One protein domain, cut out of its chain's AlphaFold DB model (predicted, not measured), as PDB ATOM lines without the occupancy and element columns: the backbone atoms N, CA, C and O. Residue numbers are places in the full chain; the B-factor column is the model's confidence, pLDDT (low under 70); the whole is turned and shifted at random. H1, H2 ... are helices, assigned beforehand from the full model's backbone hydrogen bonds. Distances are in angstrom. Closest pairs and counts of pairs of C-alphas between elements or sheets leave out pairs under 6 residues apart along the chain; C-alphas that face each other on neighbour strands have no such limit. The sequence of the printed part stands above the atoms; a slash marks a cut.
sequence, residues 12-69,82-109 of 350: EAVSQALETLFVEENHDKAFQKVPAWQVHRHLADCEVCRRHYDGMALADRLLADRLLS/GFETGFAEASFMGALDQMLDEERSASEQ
ATOM      1  N   GLU A  12     139.505 233.255 136.645       97.38
ATOM      2  CA  GLU A  12     139.921 233.959 137.860       97.38
ATOM      3  C   GLU A  12     140.193 232.985 139.012       97.38
ATOM      4  O   GLU A  12     141.233 233.086 139.658       97.38
ATOM      5  N   ALA A  13     139.311 232.004 139.231       96.88
ATOM      6  CA  ALA A  13     139.494 230.999 140.273       96.88
ATOM      7  C   ALA A  13     140.723 230.111 140.011       96.88
ATOM      8  O   ALA A  13     141.509 229.857 140.926       96.88
ATOM      9  N   VAL A  14     140.925 229.690 138.757       97.25
ATOM     10  CA  VAL A  14     142.088 228.888 138.346       97.25
ATOM     11  C   VAL A  14     143.392 229.674 138.504       97.25
ATOM     12  O   VAL A  14     144.337 229.167 139.105       97.25
ATOM     13  N   SER A  15     143.443 230.919 138.023       96.94
ATOM     14  CA  SER A  15     144.611 231.790 138.203       96.94
ATOM     15  C   SER A  15     144.914 232.031 139.680       96.94
ATOM     16  O   SER A  15     146.052 231.851 140.096       96.94
ATOM     17  N   GLN A  16     143.900 232.333 140.501       97.31
ATOM     18  CA  GLN A  16     144.085 232.546 141.937       97.31
ATOM     19  C   GLN A  16     144.656 231.305 142.643       97.31
ATOM     20  O   GLN A  16     145.503 231.440 143.529       97.31
ATOM     21  N   ALA A  17     144.208 230.103 142.269       96.38
ATOM     22  CA  ALA A  17     144.733 228.855 142.821       96.38
ATOM     23  C   ALA A  17     146.221 228.675 142.482       96.38
ATOM     24  O   ALA A  17     147.031 228.418 143.373       96.38
ATOM     25  N   LEU A  18     146.599 228.879 141.216       96.62
ATOM     26  CA  LEU A  18     147.988 228.757 140.772       96.62
ATOM     27  C   LEU A  18     148.903 229.828 141.392       96.62
ATOM     28  O   LEU A  18     149.999 229.503 141.838       96.62
ATOM     29  N   GLU A  19     148.449 231.079 141.490       96.56
ATOM     30  CA  GLU A  19     149.193 232.157 142.158       96.56
ATOM     31  C   GLU A  19     149.403 231.861 143.648       96.56
ATOM     32  O   GLU A  19     150.486 232.088 144.185       96.56
ATOM     33  N   THR A  20     148.384 231.319 144.321       95.75
ATOM     34  CA  THR A  20     148.486 230.920 145.732       95.75
ATOM     35  C   THR A  20     149.502 229.792 145.904       95.75
ATOM     36  O   THR A  20     150.320 229.854 146.819       95.75
ATOM     37  N   LEU A  21     149.493 228.797 145.008       94.25
ATOM     38  CA  LEU A  21     150.491 227.728 145.002       94.25
ATOM     39  C   LEU A  21     151.906 228.293 144.818       94.25
ATOM     40  O   LEU A  21     152.807 227.919 145.560       94.25
ATOM     41  N   PHE A  22     152.086 229.203 143.861       93.62
ATOM     42  CA  PHE A  22     153.379 229.808 143.548       93.62
ATOM     43  C   PHE A  22     153.933 230.670 144.692       93.62
ATOM     44  O   PHE A  22     155.124 230.629 144.973       93.62
ATOM     45  N   VAL A  23     153.089 231.470 145.348       93.38
ATOM     46  CA  VAL A  23     153.534 232.418 146.384       93.38
ATOM     47  C   VAL A  23     153.693 231.757 147.750       93.38
ATOM     48  O   VAL A  23     154.569 232.149 148.520       93.38
ATOM     49  N   GLU A  24     152.811 230.822 148.091       91.31
ATOM     50  CA  GLU A  24     152.727 230.290 149.453       91.31
ATOM     51  C   GLU A  24     153.266 228.867 149.594       91.31
ATOM     52  O   GLU A  24     153.390 228.402 150.727       91.31
ATOM     53  N   GLU A  25     153.534 228.175 148.480       87.75
ATOM     54  CA  GLU A  25     153.979 226.771 148.441       87.75
ATOM     55  C   GLU A  25     153.069 225.834 149.266       87.75
ATOM     56  O   GLU A  25     153.482 224.790 149.768       87.75
ATOM     57  N   ASN A  26     151.798 226.214 149.441       90.12
ATOM     58  CA  ASN A  26     150.838 225.506 150.279       90.12
ATOM     59  C   ASN A  26     149.703 224.933 149.425       90.12
ATOM     60  O   ASN A  26     148.785 225.652 149.019       90.12
ATOM     61  N   HIS A  27     149.762 223.621 149.181       89.38
ATOM     62  CA  HIS A  27     148.807 222.900 148.334       89.38
ATOM     63  C   HIS A  27     147.369 223.005 148.864       89.38
ATOM     64  O   HIS A  27     146.453 223.317 148.101       89.38
ATOM     65  N   ASP A  28     147.177 222.820 150.172       89.69
ATOM     66  CA  ASP A  28     145.852 222.818 150.800       89.69
ATOM     67  C   ASP A  28     145.141 224.159 150.618       89.69
ATOM     68  O   ASP A  28     143.939 224.215 150.355       89.69
ATOM     69  N   LYS A  29     145.890 225.260 150.738       92.31
ATOM     70  CA  LYS A  29     145.331 226.600 150.582       92.31
ATOM     71  C   LYS A  29     145.110 226.967 149.117       92.31
ATOM     72  O   LYS A  29     144.078 227.564 148.807       92.31
ATOM     73  N   ALA A  30     146.028 226.587 148.228       92.81
ATOM     74  CA  ALA A  30     145.904 226.832 146.794       92.81
ATOM     75  C   ALA A  30     144.653 226.173 146.198       92.81
ATOM     76  O   ALA A  30     143.919 226.803 145.436       92.81
ATOM     77  N   PHE A  31     144.366 224.935 146.604       95.00
ATOM     78  CA  PHE A  31     143.306 224.118 146.010       95.00
ATOM     79  C   PHE A  31     142.063 223.969 146.891       95.00
ATOM     80  O   PHE A  31     141.195 223.145 146.613       95.00
ATOM     81  N   GLN A  32     141.919 224.814 147.920       93.62
ATOM     82  CA  GLN A  32     140.757 224.792 148.814       93.62
ATOM     83  C   GLN A  32     139.432 225.021 148.071       93.62
ATOM     84  O   GLN A  32     138.400 224.463 148.443       93.62
ATOM     85  N   LYS A  33     139.441 225.897 147.058       93.31
ATOM     86  CA  LYS A  33     138.241 226.271 146.290       93.31
ATOM     87  C   LYS A  33     138.079 225.477 144.999       93.31
ATOM     88  O   LYS A  33     136.954 225.280 144.554       93.31
ATOM     89  N   VAL A  34     139.194 225.071 144.397       94.62
ATOM     90  CA  VAL A  34     139.234 224.360 143.120       94.62
ATOM     91  C   VAL A  34     140.226 223.208 143.259       94.62
ATOM     92  O   VAL A  34     141.407 223.479 143.467       94.62
ATOM     93  N   PRO A  35     139.792 221.942 143.141       94.31
ATOM     94  CA  PRO A  35     140.697 220.804 143.232       94.31
ATOM     95  C   PRO A  35     141.782 220.850 142.150       94.31
ATOM     96  O   PRO A  35     141.497 221.156 140.988       94.31
ATOM     97  N   ALA A  36     143.015 220.481 142.503       91.75
ATOM     98  CA  ALA A  36     144.163 220.539 141.595       91.75
ATOM     99  C   ALA A  36     143.953 219.743 140.291       91.75
ATOM    100  O   ALA A  36     144.293 220.223 139.212       91.75
ATOM    101  N   TRP A  37     143.313 218.570 140.352       90.62
ATOM    102  CA  TRP A  37     143.010 217.768 139.158       90.62
ATOM    103  C   TRP A  37     142.044 218.474 138.191       90.62
ATOM    104  O   TRP A  37     142.165 218.329 136.972       90.62
ATOM    105  N   GLN A  38     141.110 219.283 138.706       93.25
ATOM    106  CA  GLN A  38     140.213 220.079 137.866       93.25
ATOM    107  C   GLN A  38     140.939 221.261 137.244       93.25
ATOM    108  O   GLN A  38     140.683 221.579 136.084       93.25
ATOM    109  N   VAL A  39     141.873 221.872 137.981       94.50
ATOM    110  CA  VAL A  39     142.788 222.869 137.417       94.50
ATOM    111  C   VAL A  39     143.592 222.242 136.279       94.50
ATOM    112  O   VAL A  39     143.584 222.783 135.179       94.50
ATOM    113  N   HIS A  40     144.204 221.073 136.488       91.00
ATOM    114  CA  HIS A  40     144.959 220.364 135.452       91.00
ATOM    115  C   HIS A  40     144.120 220.102 134.192       91.00
ATOM    116  O   HIS A  40     144.536 220.447 133.087       91.00
ATOM    117  N   ARG A  41     142.903 219.573 134.355       89.25
ATOM    118  CA  ARG A  41     141.970 219.370 133.241       89.25
ATOM    119  C   ARG A  41     141.593 220.687 132.553       89.25
ATOM    120  O   ARG A  41     141.564 220.741 131.330       89.25
ATOM    121  N   HIS A  42     141.352 221.760 133.307       94.25
ATOM    122  CA  HIS A  42     141.051 223.078 132.742       94.25
ATOM    123  C   HIS A  42     142.222 223.641 131.920       94.25
ATOM    124  O   HIS A  42     141.996 224.251 130.879       94.25
ATOM    125  N   LEU A  43     143.472 223.419 132.344       94.00
ATOM    126  CA  LEU A  43     144.662 223.853 131.599       94.00
ATOM    127  C   LEU A  43     144.802 223.153 130.238       94.00
ATOM    128  O   LEU A  43     145.368 223.743 129.316       94.00
ATOM    129  N   ALA A  44     144.274 221.933 130.084       87.94
ATOM    130  CA  ALA A  44     144.254 221.243 128.794       87.94
ATOM    131  C   ALA A  44     143.343 221.956 127.777       87.94
ATOM    132  O   ALA A  44     143.714 222.092 126.610       87.94
ATOM    133  N   ASP A  45     142.202 222.476 128.244       92.88
ATOM    134  CA  ASP A  45     141.160 223.078 127.401       92.88
ATOM    135  C   ASP A  45     141.248 224.617 127.307       92.88
ATOM    136  O   ASP A  45     140.627 225.227 126.435       92.88
ATOM    137  N   CYS A  46     142.008 225.275 128.192       95.56
ATOM    138  CA  CYS A  46     142.104 226.733 128.264       95.56
ATOM    139  C   CYS A  46     143.522 227.263 128.008       95.56
ATOM    140  O   CYS A  46     144.380 227.296 128.893       95.56
ATOM    141  N   GLU A  47     143.725 227.821 126.813       93.31
ATOM    142  CA  GLU A  47     145.000 228.420 126.404       93.31
ATOM    143  C   GLU A  47     145.445 229.590 127.306       93.31
ATOM    144  O   GLU A  47     146.634 229.745 127.579       93.31
ATOM    145  N   VAL A  48     144.503 230.405 127.800       96.12
ATOM    146  CA  VAL A  48     144.803 231.572 128.652       96.12
ATOM    147  C   VAL A  48     145.386 231.136 129.996       96.12
ATOM    148  O   VAL A  48     146.430 231.642 130.405       96.12
ATOM    149  N   CYS A  49     144.744 230.177 130.668       96.19
ATOM    150  CA  CYS A  49     145.229 229.653 131.943       96.19
ATOM    151  C   CYS A  49     146.528 228.857 131.765       96.19
ATOM    152  O   CYS A  49     147.419 228.971 132.605       96.19
ATOM    153  N   ARG A  50     146.685 228.127 130.649       95.62
ATOM    154  CA  ARG A  50     147.935 227.431 130.312       95.62
ATOM    155  C   ARG A  50     149.113 228.395 130.176       95.62
ATOM    156  O   ARG A  50     150.112 228.221 130.863       95.62
ATOM    157  N   ARG A  51     148.960 229.477 129.402       88.62
ATOM    158  CA  ARG A  51     149.998 230.520 129.282       88.62
ATOM    159  C   ARG A  51     150.357 231.154 130.629       88.62
ATOM    160  O   ARG A  51     151.516 231.479 130.869       88.62
ATOM    161  N   HIS A  52     149.376 231.335 131.512       95.56
ATOM    162  CA  HIS A  52     149.617 231.859 132.855       95.56
ATOM    163  C   HIS A  52     150.424 230.881 133.727       95.56
ATOM    164  O   HIS A  52     151.401 231.295 134.350       95.56
ATOM    165  N   TYR A  53     150.069 229.591 133.714       95.50
ATOM    166  CA  TYR A  53     150.840 228.526 134.363       95.50
ATOM    167  C   TYR A  53     152.294 228.492 133.869       95.50
ATOM    168  O   TYR A  53     153.215 228.540 134.684       95.50
ATOM    169  N   ASP A  54     152.504 228.490 132.549       89.25
ATOM    170  CA  ASP A  54     153.841 228.436 131.941       89.25
ATOM    171  C   ASP A  54     154.710 229.633 132.361       89.25
ATOM    172  O   ASP A  54     155.902 229.481 132.647       89.25
ATOM    173  N   GLY A  55     154.106 230.822 132.463       90.56
ATOM    174  CA  GLY A  55     154.776 232.027 132.951       90.56
ATOM    175  C   GLY A  55     155.252 231.910 134.403       90.56
ATOM    176  O   GLY A  55     156.381 232.298 134.707       90.56
ATOM    177  N   MET A  56     154.431 231.344 135.293       93.44
ATOM    178  CA  MET A  56     154.816 231.097 136.691       93.44
ATOM    179  C   MET A  56     155.880 230.005 136.807       93.44
ATOM    180  O   MET A  56     156.871 230.193 137.507       93.44
ATOM    181  N   ALA A  57     155.735 228.911 136.062       89.19
ATOM    182  CA  ALA A  57     156.727 227.843 136.012       89.19
ATOM    183  C   ALA A  57     158.101 228.345 135.538       89.19
ATOM    184  O   ALA A  57     159.137 227.990 136.102       89.19
ATOM    185  N   LEU A  58     158.133 229.222 134.530       85.75
ATOM    186  CA  LEU A  58     159.371 229.863 134.094       85.75
ATOM    187  C   LEU A  58     159.956 230.778 135.180       85.75
ATOM    188  O   LEU A  58     161.167 230.753 135.408       85.75
ATOM    189  N   ALA A  59     159.118 231.577 135.847       87.75
ATOM    190  CA  ALA A  59     159.554 232.457 136.928       87.75
ATOM    191  C   ALA A  59     160.170 231.667 138.096       87.75
ATOM    192  O   ALA A  59     161.234 232.055 138.577       87.75
ATOM    193  N   ASP A  60     159.559 230.544 138.489       90.56
ATOM    194  CA  ASP A  60     160.071 229.630 139.521       90.56
ATOM    195  C   ASP A  60     161.480 229.134 139.174       90.56
ATOM    196  O   ASP A  60     162.429 229.304 139.941       90.56
ATOM    197  N   ARG A  61     161.656 228.620 137.950       82.81
ATOM    198  CA  ARG A  61     162.952 228.122 137.467       82.81
ATOM    199  C   ARG A  61     164.035 229.202 137.458       82.81
ATOM    200  O   ARG A  61     165.173 228.927 137.835       82.81
ATOM    201  N   LEU A  62     163.699 230.429 137.053       82.31
ATOM    202  CA  LEU A  62     164.643 231.554 137.059       82.31
ATOM    203  C   LEU A  62     165.028 231.987 138.481       82.31
ATOM    204  O   LEU A  62     166.173 232.384 138.715       82.31
ATOM    205  N   LEU A  63     164.091 231.921 139.430       85.44
ATOM    206  CA  LEU A  63     164.372 232.184 140.840       85.44
ATOM    207  C   LEU A  63     165.275 231.094 141.429       85.44
ATOM    208  O   LEU A  63     166.268 231.428 142.077       85.44
ATOM    209  N   ALA A  64     164.995 229.824 141.134       83.62
ATOM    210  CA  ALA A  64     165.797 228.690 141.584       83.62
ATOM    211  C   ALA A  64     167.245 228.756 141.059       83.62
ATOM    212  O   ALA A  64     168.191 228.630 141.836       83.62
ATOM    213  N   ASP A  65     167.442 229.043 139.767       79.75
ATOM    214  CA  ASP A  65     168.778 229.177 139.160       79.75
ATOM    215  C   ASP A  65     169.591 230.333 139.780       79.75
ATOM    216  O   ASP A  65     170.798 230.234 140.037       79.75
ATOM    217  N   ARG A  66     168.918 231.442 140.117       77.38
ATOM    218  CA  ARG A  66     169.556 232.581 140.787       77.38
ATOM    219  C   ARG A  66     169.983 232.265 142.221       77.38
ATOM    220  O   ARG A  66     170.977 232.820 142.686       77.38
ATOM    221  N   LEU A  67     169.245 231.421 142.936       80.12
ATOM    222  CA  LEU A  67     169.631 230.990 144.281       80.12
ATOM    223  C   LEU A  67     170.848 230.059 144.209       80.12
ATOM    224  O   LEU A  67     171.859 230.328 144.857       80.12
ATOM    225  N   LEU A  68     170.813 229.073 143.307       76.25
ATOM    226  CA  LEU A  68     171.907 228.117 143.105       76.25
ATOM    227  C   LEU A  68     173.221 228.783 142.671       76.25
ATOM    228  O   LEU A  68     174.297 228.376 143.103       76.25
ATOM    229  N   SER A  69     173.160 229.836 141.852       76.69
ATOM    230  CA  SER A  69     174.359 230.564 141.408       76.69
ATOM    231  C   SER A  69     175.024 231.420 142.497       76.69
ATOM    232  O   SER A  69     176.190 231.782 142.342       76.69
ATOM    233  N   GLY A  82     160.010 222.637 143.547       83.94
ATOM    234  CA  GLY A  82     159.647 223.768 142.683       83.94
ATOM    235  C   GLY A  82     158.146 223.771 142.379       83.94
ATOM    236  O   GLY A  82     157.492 222.726 142.462       83.94
ATOM    237  N   PHE A  83     157.609 224.922 141.984       90.94
ATOM    238  CA  PHE A  83     156.192 225.133 141.668       90.94
ATOM    239  C   PHE A  83     155.596 224.022 140.782       90.94
ATOM    240  O   PHE A  83     154.523 223.495 141.075       90.94
ATOM    241  N   GLU A  84     156.320 223.608 139.734       87.69
ATOM    242  CA  GLU A  84     155.898 222.539 138.813       87.69
ATOM    243  C   GLU A  84     155.753 221.180 139.522       87.69
ATOM    244  O   GLU A  84     154.844 220.409 139.219       87.69
ATOM    245  N   THR A  85     156.632 220.890 140.487       86.31
ATOM    246  CA  THR A  85     156.592 219.644 141.269       86.31
ATOM    247  C   THR A  85     155.408 219.656 142.229       86.31
ATOM    248  O   THR A  85     154.655 218.685 142.263       86.31
ATOM    249  N   GLY A  86     155.198 220.769 142.943       86.25
ATOM    250  CA  GLY A  86     154.059 220.923 143.849       86.25
ATOM    251  C   GLY A  86     152.716 220.842 143.121       86.25
ATOM    252  O   GLY A  86     151.803 220.136 143.551       86.25
ATOM    253  N   PHE A  87     152.613 221.477 141.948       90.00
ATOM    254  CA  PHE A  87     151.418 221.389 141.107       90.00
ATOM    255  C   PHE A  87     151.150 219.958 140.618       90.00
ATOM    256  O   PHE A  87     150.009 219.488 140.681       90.00
ATOM    257  N   ALA A  88     152.184 219.262 140.135       81.06
ATOM    258  CA  ALA A  88     152.063 217.893 139.641       81.06
ATOM    259  C   ALA A  88     151.650 216.917 140.753       81.06
ATOM    260  O   ALA A  88     150.746 216.106 140.548       81.06
ATOM    261  N   GLU A  89     152.258 217.029 141.936       85.25
ATOM    262  CA  GLU A  89     151.919 216.214 143.105       85.25
ATOM    263  C   GLU A  89     150.470 216.448 143.549       85.25
ATOM    264  O   GLU A  89     149.704 215.492 143.677       85.25
ATOM    265  N   ALA A  90     150.055 217.711 143.704       83.75
ATOM    266  CA  ALA A  90     148.691 218.048 144.100       83.75
ATOM    267  C   ALA A  90     147.652 217.555 143.078       83.75
ATOM    268  O   ALA A  90     146.610 217.015 143.456       83.75
ATOM    269  N   SER A  91     147.941 217.699 141.780       80.44
ATOM    270  CA  SER A  91     147.056 217.236 140.702       80.44
ATOM    271  C   SER A  91     146.902 215.716 140.708       80.44
ATOM    272  O   SER A  91     145.790 215.213 140.552       80.44
ATOM    273  N   PHE A  92     148.001 214.991 140.926       81.75
ATOM    274  CA  PHE A  92     148.001 213.534 141.011       81.75
ATOM    275  C   PHE A  92     147.225 213.028 142.232       81.75
ATOM    276  O   PHE A  92     146.330 212.196 142.083       81.75
ATOM    277  N   MET A  93     147.510 213.566 143.421       88.06
ATOM    278  CA  MET A  93     146.817 213.183 144.655       88.06
ATOM    279  C   MET A  93     145.316 213.477 144.570       88.06
ATOM    280  O   MET A  93     144.501 212.624 144.906       88.06
ATOM    281  N   GLY A  94     144.938 214.634 144.015       80.94
ATOM    282  CA  GLY A  94     143.532 214.976 143.814       80.94
ATOM    283  C   GLY A  94     142.804 214.050 142.831       80.94
ATOM    284  O   GLY A  94     141.629 213.755 143.039       80.94
ATOM    285  N   ALA A  95     143.477 213.583 141.775       80.75
ATOM    286  CA  ALA A  95     142.892 212.633 140.826       80.75
ATOM    287  C   ALA A  95     142.691 211.246 141.460       80.75
ATOM    288  O   ALA A  95     141.668 210.604 141.224       80.75
ATOM    289  N   LEU A  96     143.635 210.804 142.299       84.06
ATOM    290  CA  LEU A  96     143.507 209.560 143.062       84.06
ATOM    291  C   LEU A  96     142.327 209.599 144.036       84.06
ATOM    292  O   LEU A  96     141.549 208.648 144.077       84.06
ATOM    293  N   ASP A  97     142.171 210.690 144.785       86.56
ATOM    294  CA  ASP A  97     141.060 210.842 145.730       86.56
ATOM    295  C   ASP A  97     139.704 210.773 145.013       86.56
ATOM    296  O   ASP A  97     138.802 210.066 145.464       86.56
ATOM    297  N   GLN A  98     139.585 211.417 143.846       87.25
ATOM    298  CA  GLN A  98     138.373 211.334 143.032       87.25
ATOM    299  C   GLN A  98     138.079 209.894 142.588       87.25
ATOM    300  O   GLN A  98     136.945 209.436 142.726       87.25
ATOM    301  N   MET A  99     139.081 209.172 142.077       83.81
ATOM    302  CA  MET A  99     138.899 207.778 141.658       83.81
ATOM    303  C   MET A  99     138.433 206.893 142.822       83.81
ATOM    304  O   MET A  99     137.531 206.074 142.655       83.81
ATOM    305  N   LEU A 100     139.005 207.080 144.015       89.00
ATOM    306  CA  LEU A 100     138.618 206.325 145.209       89.00
ATOM    307  C   LEU A 100     137.189 206.642 145.666       89.00
ATOM    308  O   LEU A 100     136.470 205.742 146.108       89.00
ATOM    309  N   ASP A 101     136.758 207.898 145.567       86.38
ATOM    310  CA  ASP A 101     135.393 208.295 145.914       86.38
ATOM    311  C   ASP A 101     134.361 207.779 144.896       86.38
ATOM    312  O   ASP A 101     133.262 207.362 145.285       86.38
ATOM    313  N   GLU A 102     134.717 207.720 143.611       86.38
ATOM    314  CA  GLU A 102     133.907 207.081 142.568       86.38
ATOM    315  C   GLU A 102     133.757 205.569 142.821       86.38
ATOM    316  O   GLU A 102     132.639 205.044 142.776       86.38
ATOM    317  N   GLU A 103     134.842 204.873 143.182       87.12
ATOM    318  CA  GLU A 103     134.800 203.449 143.542       87.12
ATOM    319  C   GLU A 103     133.955 203.184 144.796       87.12
ATOM    320  O   GLU A 103     133.135 202.257 144.816       87.12
ATOM    321  N   ARG A 104     134.095 204.013 145.840       89.56
ATOM    322  CA  ARG A 104     133.264 203.912 147.051       89.56
ATOM    323  C   ARG A 104     131.791 204.092 146.725       89.56
ATOM    324  O   ARG A 104     130.980 203.253 147.120       89.56
ATOM    325  N   SER A 105     131.456 205.119 145.950       86.56
ATOM    326  CA  SER A 105     130.079 205.404 145.540       86.56
ATOM    327  C   SER A 105     129.473 204.249 144.731       86.56
ATOM    328  O   SER A 105     128.323 203.864 144.954       86.56
ATOM    329  N   ALA A 106     130.258 203.633 143.840       84.62
ATOM    330  CA  ALA A 106     129.839 202.451 143.087       84.62
ATOM    331  C   ALA A 106     129.613 201.227 143.996       84.62
ATOM    332  O   ALA A 106     128.647 200.478 143.807       84.62
ATOM    333  N   SER A 107     130.457 201.034 145.016       84.81
ATOM    334  CA  SER A 107     130.316 199.921 145.964       84.81
ATOM    335  C   SER A 107     129.048 200.042 146.822       84.81
ATOM    336  O   SER A 107     128.270 199.089 146.908       84.81
ATOM    337  N   GLU A 108     128.753 201.236 147.350       85.25
ATOM    338  CA  GLU A 108     127.561 201.488 148.173       85.25
ATOM    339  C   GLU A 108     126.259 201.294 147.384       85.25
ATOM    340  O   GLU A 108     125.265 200.766 147.900       85.25
ATOM    341  N   GLN A 109     126.265 201.664 146.101       79.50
ATOM    342  CA  GLN A 109     125.117 201.465 145.221       79.50
ATOM    343  C   GLN A 109     124.857 199.979 144.932       79.50
ATOM    344  O   GLN A 109     123.702 199.569 144.781       79.50
TER     345      GLN A 109
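What this domain is: This is residues 12 to 69 and 82 to 109 of the 350 residues of an uncharacterized protein of Persicimonas caeni (UniProt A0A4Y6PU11). Three helices, H3, H4 and H5, frame a triangle, and H1 and the short H2 cover one side of it, H1 running side by side with H4. The longest helix, H5, starts beside H4, meets H3 with its residues 87 to 95 and runs on beyond the body, where its residues 99 to 109 stick out as a free arm. The printed part has 86 residues with five named helices, H1 to H5 in chain order, and no named strand; its class is all helix. The whole is only just loose, close to compact, with a radius of gyration of the C-alphas of 14.8 A, and it spans 56 by 26 by 18 A, the arm adding to its length.

How they stand to each other: H5, residues 83 to 109, touches the four other helices. With its residues 87 to 95 alone it touches H3, residues 36 to 45, about perpendicular at 75 degrees; the closest C-alphas are those of Trp 37 and Ser 91, 4.4 A apart. With residues 83 to 84 alone it touches H4, residues 47 to 69, at a steep tilt of 49 degrees, opposite ways; the closest C-alphas, of Ala 57 and Glu 84, are 6.1 A apart. H5 also touches H1, residues 12 to 24, at a steep tilt of 58 degrees, opposite ways, with the C-alphas of Phe 22 and Phe 83 closest at 5.8 A. H5 and H2, residues 27 to 30, only just touch, with 3 pairs of C-alphas within 8 A, the closest those of His 27 and Ala 90, 6.4 A apart. H1 touches H4 at a shallow tilt of 9 degrees, the same way, with the C-alphas of Ser 15 and Cys 49 closest at 6.6 A. H1 touches H2, the C-alphas of Ala 17 and Ala 30 being closest at 4.6 A. H3 and H4 touch only at the corner by their link, at the C-alphas of Leu 43 and Arg 50, 5.0 A apart. H2 and H4 are apart. The helix packing is mostly crossed, with most touching helices at more than a shallow tilt: of the 4 pairs H1 and H4, H1 and H5, H3 and H5, and H4 and H5, 1 is at a shallow tilt, that of H1 and H4. In H1, H4 and H5 every O i to N i+4 pair is within hydrogen-bond range, in H3 5 of 6; H2 is too short for such a pair.

Where its parts are: H5 measures 39.2 A from first to last C-alpha, ending with C-alpha 109 at (125.117, 201.465, 145.221). H4 measures 33.0 A, H1 17.7 A, H3 14.7 A and H2 5.1 A. H1 begins with C-alpha 12 at (139.921, 233.959, 137.860).

The domain as a whole: The C-alphas of Ser 69 and Gln 109, the two farthest apart, are 57.3 A apart. Residues 70 to 81 are not printed, and C-alphas 69 and 82 are 16.3 A apart across this cut. The links H1 to H2, H2 to H3 and H3 to H4 are tight. Mean pLDDT of the printed part is 89.2, and no printed residue is under 70.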